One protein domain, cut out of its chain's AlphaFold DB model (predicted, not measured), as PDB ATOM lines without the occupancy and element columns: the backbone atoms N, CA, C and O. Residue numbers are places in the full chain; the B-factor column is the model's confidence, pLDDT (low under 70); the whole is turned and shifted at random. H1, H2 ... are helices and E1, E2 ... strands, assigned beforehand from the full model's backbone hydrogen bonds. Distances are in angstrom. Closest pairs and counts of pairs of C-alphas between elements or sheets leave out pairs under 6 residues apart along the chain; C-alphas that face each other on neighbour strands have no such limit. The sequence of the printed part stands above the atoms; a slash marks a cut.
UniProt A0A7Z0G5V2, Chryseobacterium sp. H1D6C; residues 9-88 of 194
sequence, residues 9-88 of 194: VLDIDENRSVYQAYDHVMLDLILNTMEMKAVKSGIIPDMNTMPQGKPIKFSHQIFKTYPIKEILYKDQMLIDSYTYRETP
ATOM      1  N   VAL A   9     -23.216   1.304 -16.021       92.44
ATOM      2  CA  VAL A   9     -23.031   2.260 -17.110       92.44
ATOM      3  C   VAL A   9     -24.221   2.149 -18.051       92.44
ATOM      4  O   VAL A   9     -24.615   1.043 -18.417       92.44
ATOM      5  N   LEU A  10     -24.787   3.297 -18.423       93.50
ATOM      6  CA  LEU A  10     -25.760   3.434 -19.500       93.50
ATOM      7  C   LEU A  10     -25.133   4.321 -20.577       93.50
ATOM      8  O   LEU A  10     -25.129   5.545 -20.449       93.50
ATOM      9  N   ASP A  11     -24.585   3.693 -21.610       91.56
ATOM     10  CA  ASP A  11     -24.053   4.396 -22.774       91.56
ATOM     11  C   ASP A  11     -25.187   4.638 -23.768       91.56
ATOM     12  O   ASP A  11     -25.939   3.715 -24.079       91.56
ATOM     13  N   ILE A  12     -25.314   5.870 -24.256       90.12
ATOM     14  CA  ILE A  12     -26.370   6.293 -25.183       90.12
ATOM     15  C   ILE A  12     -25.715   6.935 -26.404       90.12
ATOM     16  O   ILE A  12     -24.889   7.840 -26.267       90.12
ATOM     17  N   ASP A  13     -26.097   6.472 -27.590       86.94
ATOM     18  CA  ASP A  13     -25.804   7.115 -28.869       86.94
ATOM     19  C   ASP A  13     -27.108   7.481 -29.606       86.94
ATOM     20  O   ASP A  13     -28.203   7.372 -29.064       86.94
ATOM     21  N   GLU A  14     -26.998   7.969 -30.838       85.06
ATOM     22  CA  GLU A  14     -28.149   8.357 -31.670       85.06
ATOM     23  C   GLU A  14     -29.086   7.189 -32.041       85.06
ATOM     24  O   GLU A  14     -30.264   7.403 -32.316       85.06
ATOM     25  N   ASN A  15     -28.586   5.951 -32.032       88.31
ATOM     26  CA  ASN A  15     -29.269   4.767 -32.544       88.31
ATOM     27  C   ASN A  15     -29.677   3.788 -31.434       88.31
ATOM     28  O   ASN A  15     -30.549   2.941 -31.656       88.31
ATOM     29  N   ARG A  16     -29.030   3.824 -30.263       90.88
ATOM     30  CA  ARG A  16     -29.242   2.850 -29.187       90.88
ATOM     31  C   ARG A  16     -28.713   3.284 -27.820       90.88
ATOM     32  O   ARG A  16     -27.873   4.171 -27.707       90.88
ATOM     33  N   SER A  17     -29.104   2.517 -26.805       93.50
ATOM     34  CA  SER A  17     -28.432   2.456 -25.511       93.50
ATOM     35  C   SER A  17     -27.923   1.061 -25.151       93.50
ATOM     36  O   SER A  17     -28.432   0.036 -25.626       93.50
ATOM     37  N   VAL A  18     -26.897   1.033 -24.297       93.50
ATOM     38  CA  VAL A  18     -26.319  -0.176 -23.705       93.50
ATOM     39  C   VAL A  18     -26.183   0.014 -22.200       93.50
ATOM     40  O   VAL A  18     -25.472   0.904 -21.741       93.50
ATOM     41  N   TYR A  19     -26.851  -0.845 -21.436       94.12
ATOM     42  CA  TYR A  19     -26.760  -0.902 -19.982       94.12
ATOM     43  C   TYR A  19     -25.943  -2.123 -19.546       94.12
ATOM     44  O   TYR A  19     -26.289  -3.245 -19.920       94.12
ATOM     45  N   GLN A  20     -24.882  -1.918 -18.765       91.56
ATOM     46  CA  GLN A  20     -23.940  -2.967 -18.348       91.56
ATOM     47  C   GLN A  20     -23.160  -2.579 -17.084       91.56
ATOM     48  O   GLN A  20     -23.135  -1.409 -16.702       91.56
ATOM     49  N   ALA A  21     -22.514  -3.541 -16.423       89.69
ATOM     50  CA  ALA A  21     -21.668  -3.258 -15.263       89.69
ATOM     51  C   ALA A  21     -20.404  -2.475 -15.656       89.69
ATOM     52  O   ALA A  21     -19.790  -2.740 -16.690       89.69
ATOM     53  N   TYR A  22     -19.976  -1.543 -14.804       86.31
ATOM     54  CA  TYR A  22     -18.749  -0.769 -15.017       86.31
ATOM     55  C   TYR A  22     -17.507  -1.664 -15.099       86.31
ATOM     56  O   TYR A  22     -16.632  -1.440 -15.933       86.31
ATOM     57  N   ASP A  23     -17.454  -2.722 -14.289       83.50
ATOM     58  CA  ASP A  23     -16.339  -3.670 -14.306       83.50
ATOM     59  C   ASP A  23     -16.236  -4.426 -15.645       83.50
ATOM     60  O   ASP A  23     -15.128  -4.692 -16.108       83.50
ATOM     61  N   HIS A  24     -17.364  -4.690 -16.324       81.38
ATOM     62  CA  HIS A  24     -17.365  -5.262 -17.678       81.38
ATOM     63  C   HIS A  24     -16.751  -4.287 -18.692       81.38
ATOM     64  O   HIS A  24     -15.898  -4.665 -19.492       81.38
ATOM     65  N   VAL A  25     -17.142  -3.011 -18.624       80.81
ATOM     66  CA  VAL A  25     -16.585  -1.933 -19.461       80.81
ATOM     67  C   VAL A  25     -15.073  -1.823 -19.251       80.81
ATOM     68  O   VAL A  25     -14.303  -1.764 -20.208       80.81
ATOM     69  N   MET A  26     -14.629  -1.841 -17.996       79.12
ATOM     70  CA  MET A  26     -13.215  -1.720 -17.662       79.12
ATOM     71  C   MET A  26     -12.397  -2.927 -18.132       79.12
ATOM     72  O   MET A  26     -11.293  -2.753 -18.652       79.12
ATOM     73  N   LEU A  27     -12.930  -4.144 -17.991       77.56
ATOM     74  CA  LEU A  27     -12.264  -5.349 -18.479       77.56
ATOM     75  C   LEU A  27     -12.094  -5.312 -20.002       77.56
ATOM     76  O   LEU A  27     -10.981  -5.513 -20.493       77.56
ATOM     77  N   ASP A  28     -13.155  -4.981 -20.740       74.88
ATOM     78  CA  ASP A  28     -13.104  -4.839 -22.198       74.88
ATOM     79  C   ASP A  28     -12.054  -3.805 -22.627       74.88
ATOM     80  O   ASP A  28     -11.332  -4.011 -23.606       74.88
ATOM     81  N   LEU A  29     -11.920  -2.698 -21.892       77.44
ATOM     82  CA  LEU A  29     -10.893  -1.693 -22.171       77.44
ATOM     83  C   LEU A  29      -9.488  -2.265 -22.026       77.44
ATOM     84  O   LEU A  29      -8.659  -2.114 -22.923       77.44
ATOM     85  N   ILE A  30      -9.216  -2.912 -20.893       78.94
ATOM     86  CA  ILE A  30      -7.905  -3.483 -20.595       78.94
ATOM     87  C   ILE A  30      -7.528  -4.484 -21.690       78.94
ATOM     88  O   ILE A  30      -6.459  -4.343 -22.288       78.94
ATOM     89  N   LEU A  31      -8.430  -5.409 -22.025       77.00
ATOM     90  CA  LEU A  31      -8.221  -6.409 -23.074       77.00
ATOM     91  C   LEU A  31      -7.910  -5.760 -24.427       77.00
ATOM     92  O   LEU A  31      -6.886  -6.064 -25.036       77.00
ATOM     93  N   ASN A  32      -8.713  -4.784 -24.858       75.31
ATOM     94  CA  ASN A  32      -8.483  -4.078 -26.121       75.31
ATOM     95  C   ASN A  32      -7.142  -3.326 -26.141       75.31
ATOM     96  O   ASN A  32      -6.449  -3.306 -27.160       75.31
ATOM     97  N   THR A  33      -6.748  -2.684 -25.036       74.88
ATOM     98  CA  THR A  33      -5.455  -1.982 -24.970       74.88
ATOM     99  C   THR A  33      -4.275  -2.944 -25.050       74.88
ATOM    100  O   THR A  33      -3.270  -2.616 -25.684       74.88
ATOM    101  N   MET A  34      -4.399  -4.130 -24.455       75.56
ATOM    102  CA  MET A  34      -3.399  -5.190 -24.535       75.56
ATOM    103  C   MET A  34      -3.313  -5.765 -25.948       75.56
ATOM    104  O   MET A  34      -2.213  -5.843 -26.487       75.56
ATOM    105  N   GLU A  35      -4.448  -6.066 -26.584       73.06
ATOM    106  CA  GLU A  35      -4.499  -6.498 -27.986       73.06
ATOM    107  C   GLU A  35      -3.839  -5.468 -28.909       73.06
ATOM    108  O   GLU A  35      -2.986  -5.811 -29.724       73.06
ATOM    109  N   MET A  36      -4.163  -4.181 -28.750       73.88
ATOM    110  CA  MET A  36      -3.548  -3.115 -29.545       73.88
ATOM    111  C   MET A  36      -2.040  -3.007 -29.321       73.88
ATOM    112  O   MET A  36      -1.307  -2.730 -30.271       73.88
ATOM    113  N   LYS A  37      -1.564  -3.191 -28.084       77.88
ATOM    114  CA  LYS A  37      -0.128  -3.216 -27.789       77.88
ATOM    115  C   LYS A  37       0.534  -4.420 -28.449       77.88
ATOM    116  O   LYS A  37       1.526  -4.217 -29.133       77.88
ATOM    117  N   ALA A  38      -0.050  -5.608 -28.326       79.19
ATOM    118  CA  ALA A  38       0.466  -6.840 -28.915       79.19
ATOM    119  C   ALA A  38       0.557  -6.760 -30.443       79.19
ATOM    120  O   ALA A  38       1.579  -7.104 -31.025       79.19
ATOM    121  N   VAL A  39      -0.479  -6.226 -31.099       77.00
ATOM    122  CA  VAL A  39      -0.487  -6.006 -32.554       77.00
ATOM    123  C   VAL A  39       0.594  -5.008 -32.977       77.00
ATOM    124  O   VAL A  39       1.200  -5.179 -34.030       77.00
ATOM    125  N   LYS A  40       0.849  -3.965 -32.177       80.56
ATOM    126  CA  LYS A  40       1.858  -2.942 -32.492       80.56
ATOM    127  C   LYS A  40       3.289  -3.388 -32.206       80.56
ATOM    128  O   LYS A  40       4.183  -3.002 -32.949       80.56
ATOM    129  N   SER A  41       3.518  -4.128 -31.124       81.81
ATOM    130  CA  SER A  41       4.856  -4.551 -30.696       81.81
ATOM    131  C   SER A  41       5.257  -5.929 -31.221       81.81
ATOM    132  O   SER A  41       6.436  -6.259 -31.182       81.81
ATOM    133  N   GLY A  42       4.301  -6.748 -31.671       75.12
ATOM    134  CA  GLY A  42       4.520  -8.157 -32.007       75.12
ATOM    135  C   GLY A  42       4.747  -9.063 -30.789       75.12
ATOM    136  O   GLY A  42       5.005 -10.252 -30.960       75.12
ATOM    137  N   ILE A  43       4.657  -8.527 -29.566       75.00
ATOM    138  CA  ILE A  43       4.909  -9.256 -28.318       75.00
ATOM    139  C   ILE A  43       3.573  -9.687 -27.712       75.00
ATOM    140  O   ILE A  43       2.707  -8.850 -27.447       75.00
ATOM    141  N   ILE A  44       3.418 -10.988 -27.464       69.81
ATOM    142  CA  ILE A  44       2.252 -11.532 -26.762       69.81
ATOM    143  C   ILE A  44       2.297 -11.046 -25.302       69.81
ATOM    144  O   ILE A  44       3.331 -11.216 -24.653       69.81
ATOM    145  N   PRO A  45       1.220 -10.437 -24.771       67.12
ATOM    146  CA  PRO A  45       1.170 -10.013 -23.378       67.12
ATOM    147  C   PRO A  45       1.339 -11.220 -22.453       67.12
ATOM    148  O   PRO A  45       0.653 -12.228 -22.620       67.12
ATOM    149  N   ASP A  46       2.237 -11.113 -21.474       70.31
ATOM    150  CA  ASP A  46       2.407 -12.143 -20.451       70.31
ATOM    151  C   ASP A  46       1.100 -12.294 -19.656       70.31
ATOM    152  O   ASP A  46       0.599 -11.322 -19.084       70.31
ATOM    153  N   MET A  47       0.546 -13.508 -19.606       64.38
ATOM    154  CA  MET A  47      -0.680 -13.807 -18.857       64.38
ATOM    155  C   MET A  47      -0.551 -13.490 -17.360       64.38
ATOM    156  O   MET A  47      -1.552 -13.166 -16.727       64.38
ATOM    157  N   ASN A  48       0.661 -13.486 -16.800       68.12
ATOM    158  CA  ASN A  48       0.898 -13.079 -15.412       68.12
ATOM    159  C   ASN A  48       0.735 -11.565 -15.194       68.12
ATOM    160  O   ASN A  48       0.548 -11.119 -14.065       68.12
ATOM    161  N   THR A  49       0.775 -10.769 -16.267       64.69
ATOM    162  CA  THR A  49       0.488  -9.324 -16.234       64.69
ATOM    163  C   THR A  49      -0.996  -9.014 -16.416       64.69
ATOM    164  O   THR A  49      -1.395  -7.847 -16.368       64.69
ATOM    165  N   MET A  50      -1.826 -10.046 -16.610       62.03
ATOM    166  CA  MET A  50      -3.267  -9.885 -16.671       62.03
ATOM    167  C   MET A  50      -3.752  -9.434 -15.291       62.03
ATOM    168  O   MET A  50      -3.503 -10.128 -14.300       62.03
ATOM    169  N   PRO A  51      -4.417  -8.271 -15.183       59.91
ATOM    170  CA  PRO A  51      -4.991  -7.881 -13.916       59.91
ATOM    171  C   PRO A  51      -5.966  -8.978 -13.504       59.91
ATOM    172  O   PRO A  51      -6.903  -9.291 -14.239       59.91
ATOM    173  N   GLN A  52      -5.720  -9.560 -12.330       59.09
ATOM    174  CA  GLN A  52      -6.679 -10.404 -11.628       59.09
ATOM    175  C   GLN A  52      -7.837  -9.487 -11.225       59.09
ATOM    176  O   GLN A  52      -7.870  -8.919 -10.133       59.09
ATOM    177  N   GLY A  53      -8.707  -9.208 -12.195       58.50
ATOM    178  CA  GLY A  53      -9.846  -8.325 -12.032       58.50
ATOM    179  C   GLY A  53     -10.760  -8.881 -10.954       58.50
ATOM    180  O   GLY A  53     -10.837 -10.094 -10.742       58.50
ATOM    181  N   LYS A  54     -11.474  -7.991 -10.264       63.69
ATOM    182  CA  LYS A  54     -12.584  -8.442  -9.427       63.69
ATOM    183  C   LYS A  54     -13.519  -9.295 -10.295       63.69
ATOM    184  O   LYS A  54     -13.749  -8.930 -11.450       63.69
ATOM    185  N   PRO A  55     -14.044 -10.415  -9.773       67.12
ATOM    186  CA  PRO A  55     -15.006 -11.207 -10.520       67.12
ATOM    187  C   PRO A  55     -16.188 -10.313 -10.894       67.12
ATOM    188  O   PRO A  55     -16.729  -9.610 -10.036       67.12
ATOM    189  N   ILE A  56     -16.570 -10.334 -12.173       72.88
ATOM    190  CA  ILE A  56     -17.741  -9.605 -12.658       72.88
ATOM    191  C   ILE A  56     -18.960 -10.211 -11.967       72.88
ATOM    192  O   ILE A  56     -19.348 -11.341 -12.248       72.88
ATOM    193  N   LYS A  57     -19.553  -9.462 -11.035       72.38
ATOM    194  CA  LYS A  57     -20.729  -9.914 -10.280       72.38
ATOM    195  C   LYS A  57     -21.996  -9.924 -11.127       72.38
ATOM    196  O   LYS A  57     -22.873 -10.754 -10.916       72.38
ATOM    197  N   PHE A  58     -22.080  -8.989 -12.070       78.69
ATOM    198  CA  PHE A  58     -23.223  -8.805 -12.953       78.69
ATOM    199  C   PHE A  58     -22.739  -8.731 -14.399       78.69
ATOM    200  O   PHE A  58     -22.258  -7.698 -14.858       78.69
ATOM    201  N   SER A  59     -22.861  -9.843 -15.110       82.06
ATOM    202  CA  SER A  59     -22.455 -10.002 -16.513       82.06
ATOM    203  C   SER A  59     -23.546  -9.614 -17.513       82.06
ATOM    204  O   SER A  59     -23.310  -9.623 -18.720       82.06
ATOM    205  N   HIS A  60     -24.737  -9.250 -17.033       88.31
ATOM    206  CA  HIS A  60     -25.839  -8.926 -17.917       88.31
ATOM    207  C   HIS A  60     -25.629  -7.592 -18.638       88.31
ATOM    208  O   HIS A  60     -25.244  -6.579 -18.050       88.31
ATOM    209  N   GLN A  61     -25.965  -7.592 -19.919       92.12
ATOM    210  CA  GLN A  61     -25.989  -6.439 -20.796       92.12
ATOM    211  C   GLN A  61     -27.390  -6.306 -21.392       92.12
ATOM    212  O   GLN A  61     -27.984  -7.281 -21.857       92.12
ATOM    213  N   ILE A  62     -27.918  -5.088 -21.413       94.75
ATOM    214  CA  ILE A  62     -29.213  -4.785 -22.025       94.75
ATOM    215  C   ILE A  62     -28.992  -3.774 -23.134       94.75
ATOM    216  O   ILE A  62     -28.475  -2.687 -22.893       94.75
ATOM    217  N   PHE A  63     -29.410  -4.135 -24.342       95.06
ATOM    218  CA  PHE A  63     -29.340  -3.273 -25.515       95.06
ATOM    219  C   PHE A  63     -30.746  -2.824 -25.897       95.06
ATOM    220  O   PHE A  63     -31.659  -3.652 -25.980       95.06
ATOM    221  N   LYS A  64     -30.909  -1.530 -26.172       95.38
ATOM    222  CA  LYS A  64     -32.176  -0.937 -26.616       95.38
ATOM    223  C   LYS A  64     -31.907  -0.127 -27.874       95.38
ATOM    224  O   LYS A  64     -31.089   0.781 -27.845       95.38
ATOM    225  N   THR A  65     -32.544  -0.471 -28.987       93.69
ATOM    226  CA  THR A  65     -32.391   0.261 -30.257       93.69
ATOM    227  C   THR A  65     -33.525   1.260 -30.408       93.69
ATOM    228  O   THR A  65     -34.669   0.908 -30.141       93.69
ATOM    229  N   TYR A  66     -33.223   2.486 -30.832       90.50
ATOM    230  CA  TYR A  66     -34.206   3.552 -30.981       90.50
ATOM    231  C   TYR A  66     -34.943   3.484 -32.331       90.50
ATOM    232  O   TYR A  66     -34.314   3.222 -33.357       90.50
ATOM    233  N   PRO A  67     -36.266   3.742 -32.361       93.19
ATOM    234  CA  PRO A  67     -37.168   3.842 -31.208       93.19
ATOM    235  C   PRO A  67     -37.314   2.490 -30.485       93.19
ATOM    236  O   PRO A  67     -37.438   1.451 -31.137       93.19
ATOM    237  N   ILE A  68     -37.320   2.506 -29.144       92.62
ATOM    238  CA  ILE A  68     -37.324   1.277 -28.334       92.62
ATOM    239  C   ILE A  68     -38.657   0.545 -28.501       92.62
ATOM    240  O   ILE A  68     -39.689   0.985 -27.999       92.62
ATOM    241  N   LYS A  69     -38.621  -0.590 -29.201       91.25
ATOM    242  CA  LYS A  69     -39.753  -1.527 -29.333       91.25
ATOM    243  C   LYS A  69     -39.525  -2.823 -28.566       91.25
ATOM    244  O   LYS A  69     -40.460  -3.417 -28.043       91.25
ATOM    245  N   GLU A  70     -38.273  -3.248 -28.510       92.94
ATOM    246  CA  GLU A  70     -37.821  -4.447 -27.825       92.94
ATOM    247  C   GLU A  70     -36.455  -4.183 -27.192       92.94
ATOM    248  O   GLU A  70     -35.714  -3.286 -27.608       92.94
ATOM    249  N   ILE A  71     -36.126  -4.989 -26.195       94.31
ATOM    250  CA  ILE A  71     -34.814  -5.028 -25.567       94.31
ATOM    251  C   ILE A  71     -34.139  -6.351 -25.917       94.31
ATOM    252  O   ILE A  71     -34.781  -7.401 -25.956       94.31
ATOM    253  N   LEU A  72     -32.831  -6.310 -26.144       94.81
ATOM    254  CA  LEU A  72     -31.998  -7.502 -26.239       94.81
ATOM    255  C   LEU A  72     -31.263  -7.662 -24.913       94.81
ATOM    256  O   LEU A  72     -30.380  -6.867 -24.591       94.81
ATOM    257  N   TYR A  73     -31.627  -8.688 -24.156       92.81
ATOM    258  CA  TYR A  73     -30.926  -9.070 -22.943       92.81
ATOM    259  C   TYR A  73     -29.861 -10.101 -23.298       92.81
ATOM    260  O   TYR A  73     -30.149 -11.093 -23.972       92.81
ATOM    261  N   LYS A  74     -28.639  -9.877 -22.831       90.50
ATOM    262  CA  LYS A  74     -27.548 -10.844 -22.875       90.50
ATOM    263  C   LYS A  74     -27.011 -11.029 -21.479       90.50
ATOM    264  O   LYS A  74     -26.883 -10.052 -20.755       90.50
ATOM    265  N   ASP A  75     -26.645 -12.242 -21.128       86.19
ATOM    266  CA  ASP A  75     -25.871 -12.492 -19.925       86.19
ATOM    267  C   ASP A  75     -25.015 -13.740 -20.127       86.19
ATOM    268  O   ASP A  75     -25.323 -14.613 -20.947       86.19
ATOM    269  N   GLN A  76     -23.898 -13.773 -19.420       76.75
ATOM    270  CA  GLN A  76     -22.893 -14.810 -19.521       76.75
ATOM    271  C   GLN A  76     -22.669 -15.405 -18.138       76.75
ATOM    272  O   GLN A  76     -22.034 -14.798 -17.283       76.75
ATOM    273  N   MET A  77     -23.166 -16.619 -17.928       65.88
ATOM    274  CA  MET A  77     -22.927 -17.372 -16.705       65.88
ATOM    275  C   MET A  77     -21.901 -18.463 -16.979       65.88
ATOM    276  O   MET A  77     -22.218 -19.493 -17.568       65.88
ATOM    277  N   LEU A  78     -20.670 -18.243 -16.506       67.69
ATOM    278  CA  LEU A  78     -19.541 -19.167 -16.656       67.69
ATOM    279  C   LEU A  78     -19.282 -19.525 -18.135       67.69
ATOM    280  O   LEU A  78     -18.622 -18.764 -18.841       67.69
ATOM    281  N   ILE A  79     -19.800 -20.669 -18.587       65.12
ATOM    282  CA  ILE A  79     -19.615 -21.235 -19.933       65.12
ATOM    283  C   ILE A  79     -20.813 -20.910 -20.838       65.12
ATOM    284  O   ILE A  79     -20.653 -20.752 -22.050       65.12
ATOM    285  N   ASP A  80     -22.001 -20.743 -20.257       71.06
ATOM    286  CA  ASP A  80     -23.229 -20.523 -21.005       71.06
ATOM    287  C   ASP A  80     -23.489 -19.029 -21.200       71.06
ATOM    288  O   ASP A  80     -23.511 -18.232 -20.259       71.06
ATOM    289  N   SER A  81     -23.737 -18.647 -22.450       80.00
ATOM    290  CA  SER A  81     -24.290 -17.334 -22.772       80.00
ATOM    291  C   SER A  81     -25.756 -17.491 -23.129       80.00
ATOM    292  O   SER A  81     -26.117 -18.331 -23.956       80.00
ATOM    293  N   TYR A  82     -26.607 -16.671 -22.525       82.94
ATOM    294  CA  TYR A  82     -28.014 -16.622 -22.868       82.94
ATOM    295  C   TYR A  82     -28.358 -15.253 -23.426       82.94
ATOM    296  O   TYR A  82     -27.916 -14.207 -22.953       82.94
ATOM    297  N   THR A  83     -29.110 -15.268 -24.518       90.88
ATOM    298  CA  THR A  83     -29.547 -14.066 -25.213       90.88
ATOM    299  C   THR A  83     -31.010 -14.232 -25.556       90.88
ATOM    300  O   THR A  83     -31.389 -15.211 -26.195       90.88
ATOM    301  N   TYR A  84     -31.830 -13.270 -25.154       90.19
ATOM    302  CA  TYR A  84     -33.242 -13.251 -25.500       90.19
ATOM    303  C   TYR A  84     -33.701 -11.831 -25.801       90.19
ATOM    304  O   TYR A  84     -33.101 -10.848 -25.364       90.19
ATOM    305  N   ARG A  85     -34.769 -11.740 -26.591       94.00
ATOM    306  CA  ARG A  85     -35.485 -10.491 -26.828       94.00
ATOM    307  C   ARG A  85     -36.721 -10.462 -25.948       94.00
ATOM    308  O   ARG A  85     -37.365 -11.489 -25.746       94.00
ATOM    309  N   GLU A  86     -37.034  -9.291 -25.429       93.81
ATOM    310  CA  GLU A  86     -38.235  -9.039 -24.643       93.81
ATOM    311  C   GLU A  86     -38.853  -7.723 -25.109       93.81
ATOM    312  O   GLU A  86     -38.146  -6.806 -25.525       93.81
ATOM    313  N   THR A  87     -40.171  -7.610 -25.015       94.31
ATOM    314  CA  THR A  87     -40.919  -6.377 -25.282       94.31
ATOM    315  C   THR A  87     -41.586  -5.910 -23.984       94.31
ATOM    316  O   THR A  87     -42.759  -6.227 -23.763       94.31
ATOM    317  N   PRO A  88     -40.859  -5.218 -23.081       92.56
ATOM    318  CA  PRO A  88     -41.429  -4.758 -21.822       92.56
ATOM    319  C   PRO A  88     -42.575  -3.784 -22.085       92.56
ATOM    320  O   PRO A  88     -42.386  -2.755 -22.731       92.56
TER     321      PRO A  88
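This is residues 9 to 88 of the 194 residues of a protein of Chryseobacterium sp. H1D6C (UniProt A0A7Z0G5V2). A twisted sheet of five strands makes one end of this domain; one long helix, H1, leads away from it, and residues 42 to 60, with no named element, come back to it. The printed part has 80 residues, with E1, E2, H1, E3, E4, E5 along the chain. The sheet's order is E1 - E2 - E3 - E4 - E5, all antiparallel; the class is mixed, helices and strands. The whole is loose, radius of gyration of the C-alphas 15.7 A, and spans 46 by 29 by 18 A.

E1, residues 9 to 12, 9.6 A, begins at C-alpha 9 (-23.031, 2.260, -17.110). E2 is residues 16 to 21, 17.0 A. H1, residues 22 to 41, 28.6 A, ends at C-alpha 41 (4.856, -4.551, -30.696). E3 is residues 61 to 65, 13.2 A; E4, 71 to 77, 19.3 A; E5, 80 to 86, 19.2 A.

Hairpin E1 and E2 has N 11 and O 18 at 2.9 A. H1 only grazes the sheet, with residues 22 to 25; every O i to N i+4 pair in it is within hydrogen-bond range. E2 and E3 have N 17 and O 64 at 2.8 A. E3, E4 and E5 form a meander, each strand the antiparallel neighbour of the one before, with N 61 and O 74 at 2.8 A and N 73 and O 84 at 2.9 A.

The C-alphas farthest apart, of Gly 42 and Pro 88, are 47.2 A apart. The printed part has no cut; the link H1 to E3 is long. Residues 44 to 45, 47 to 55 and 77 to 79 have pLDDT under 70.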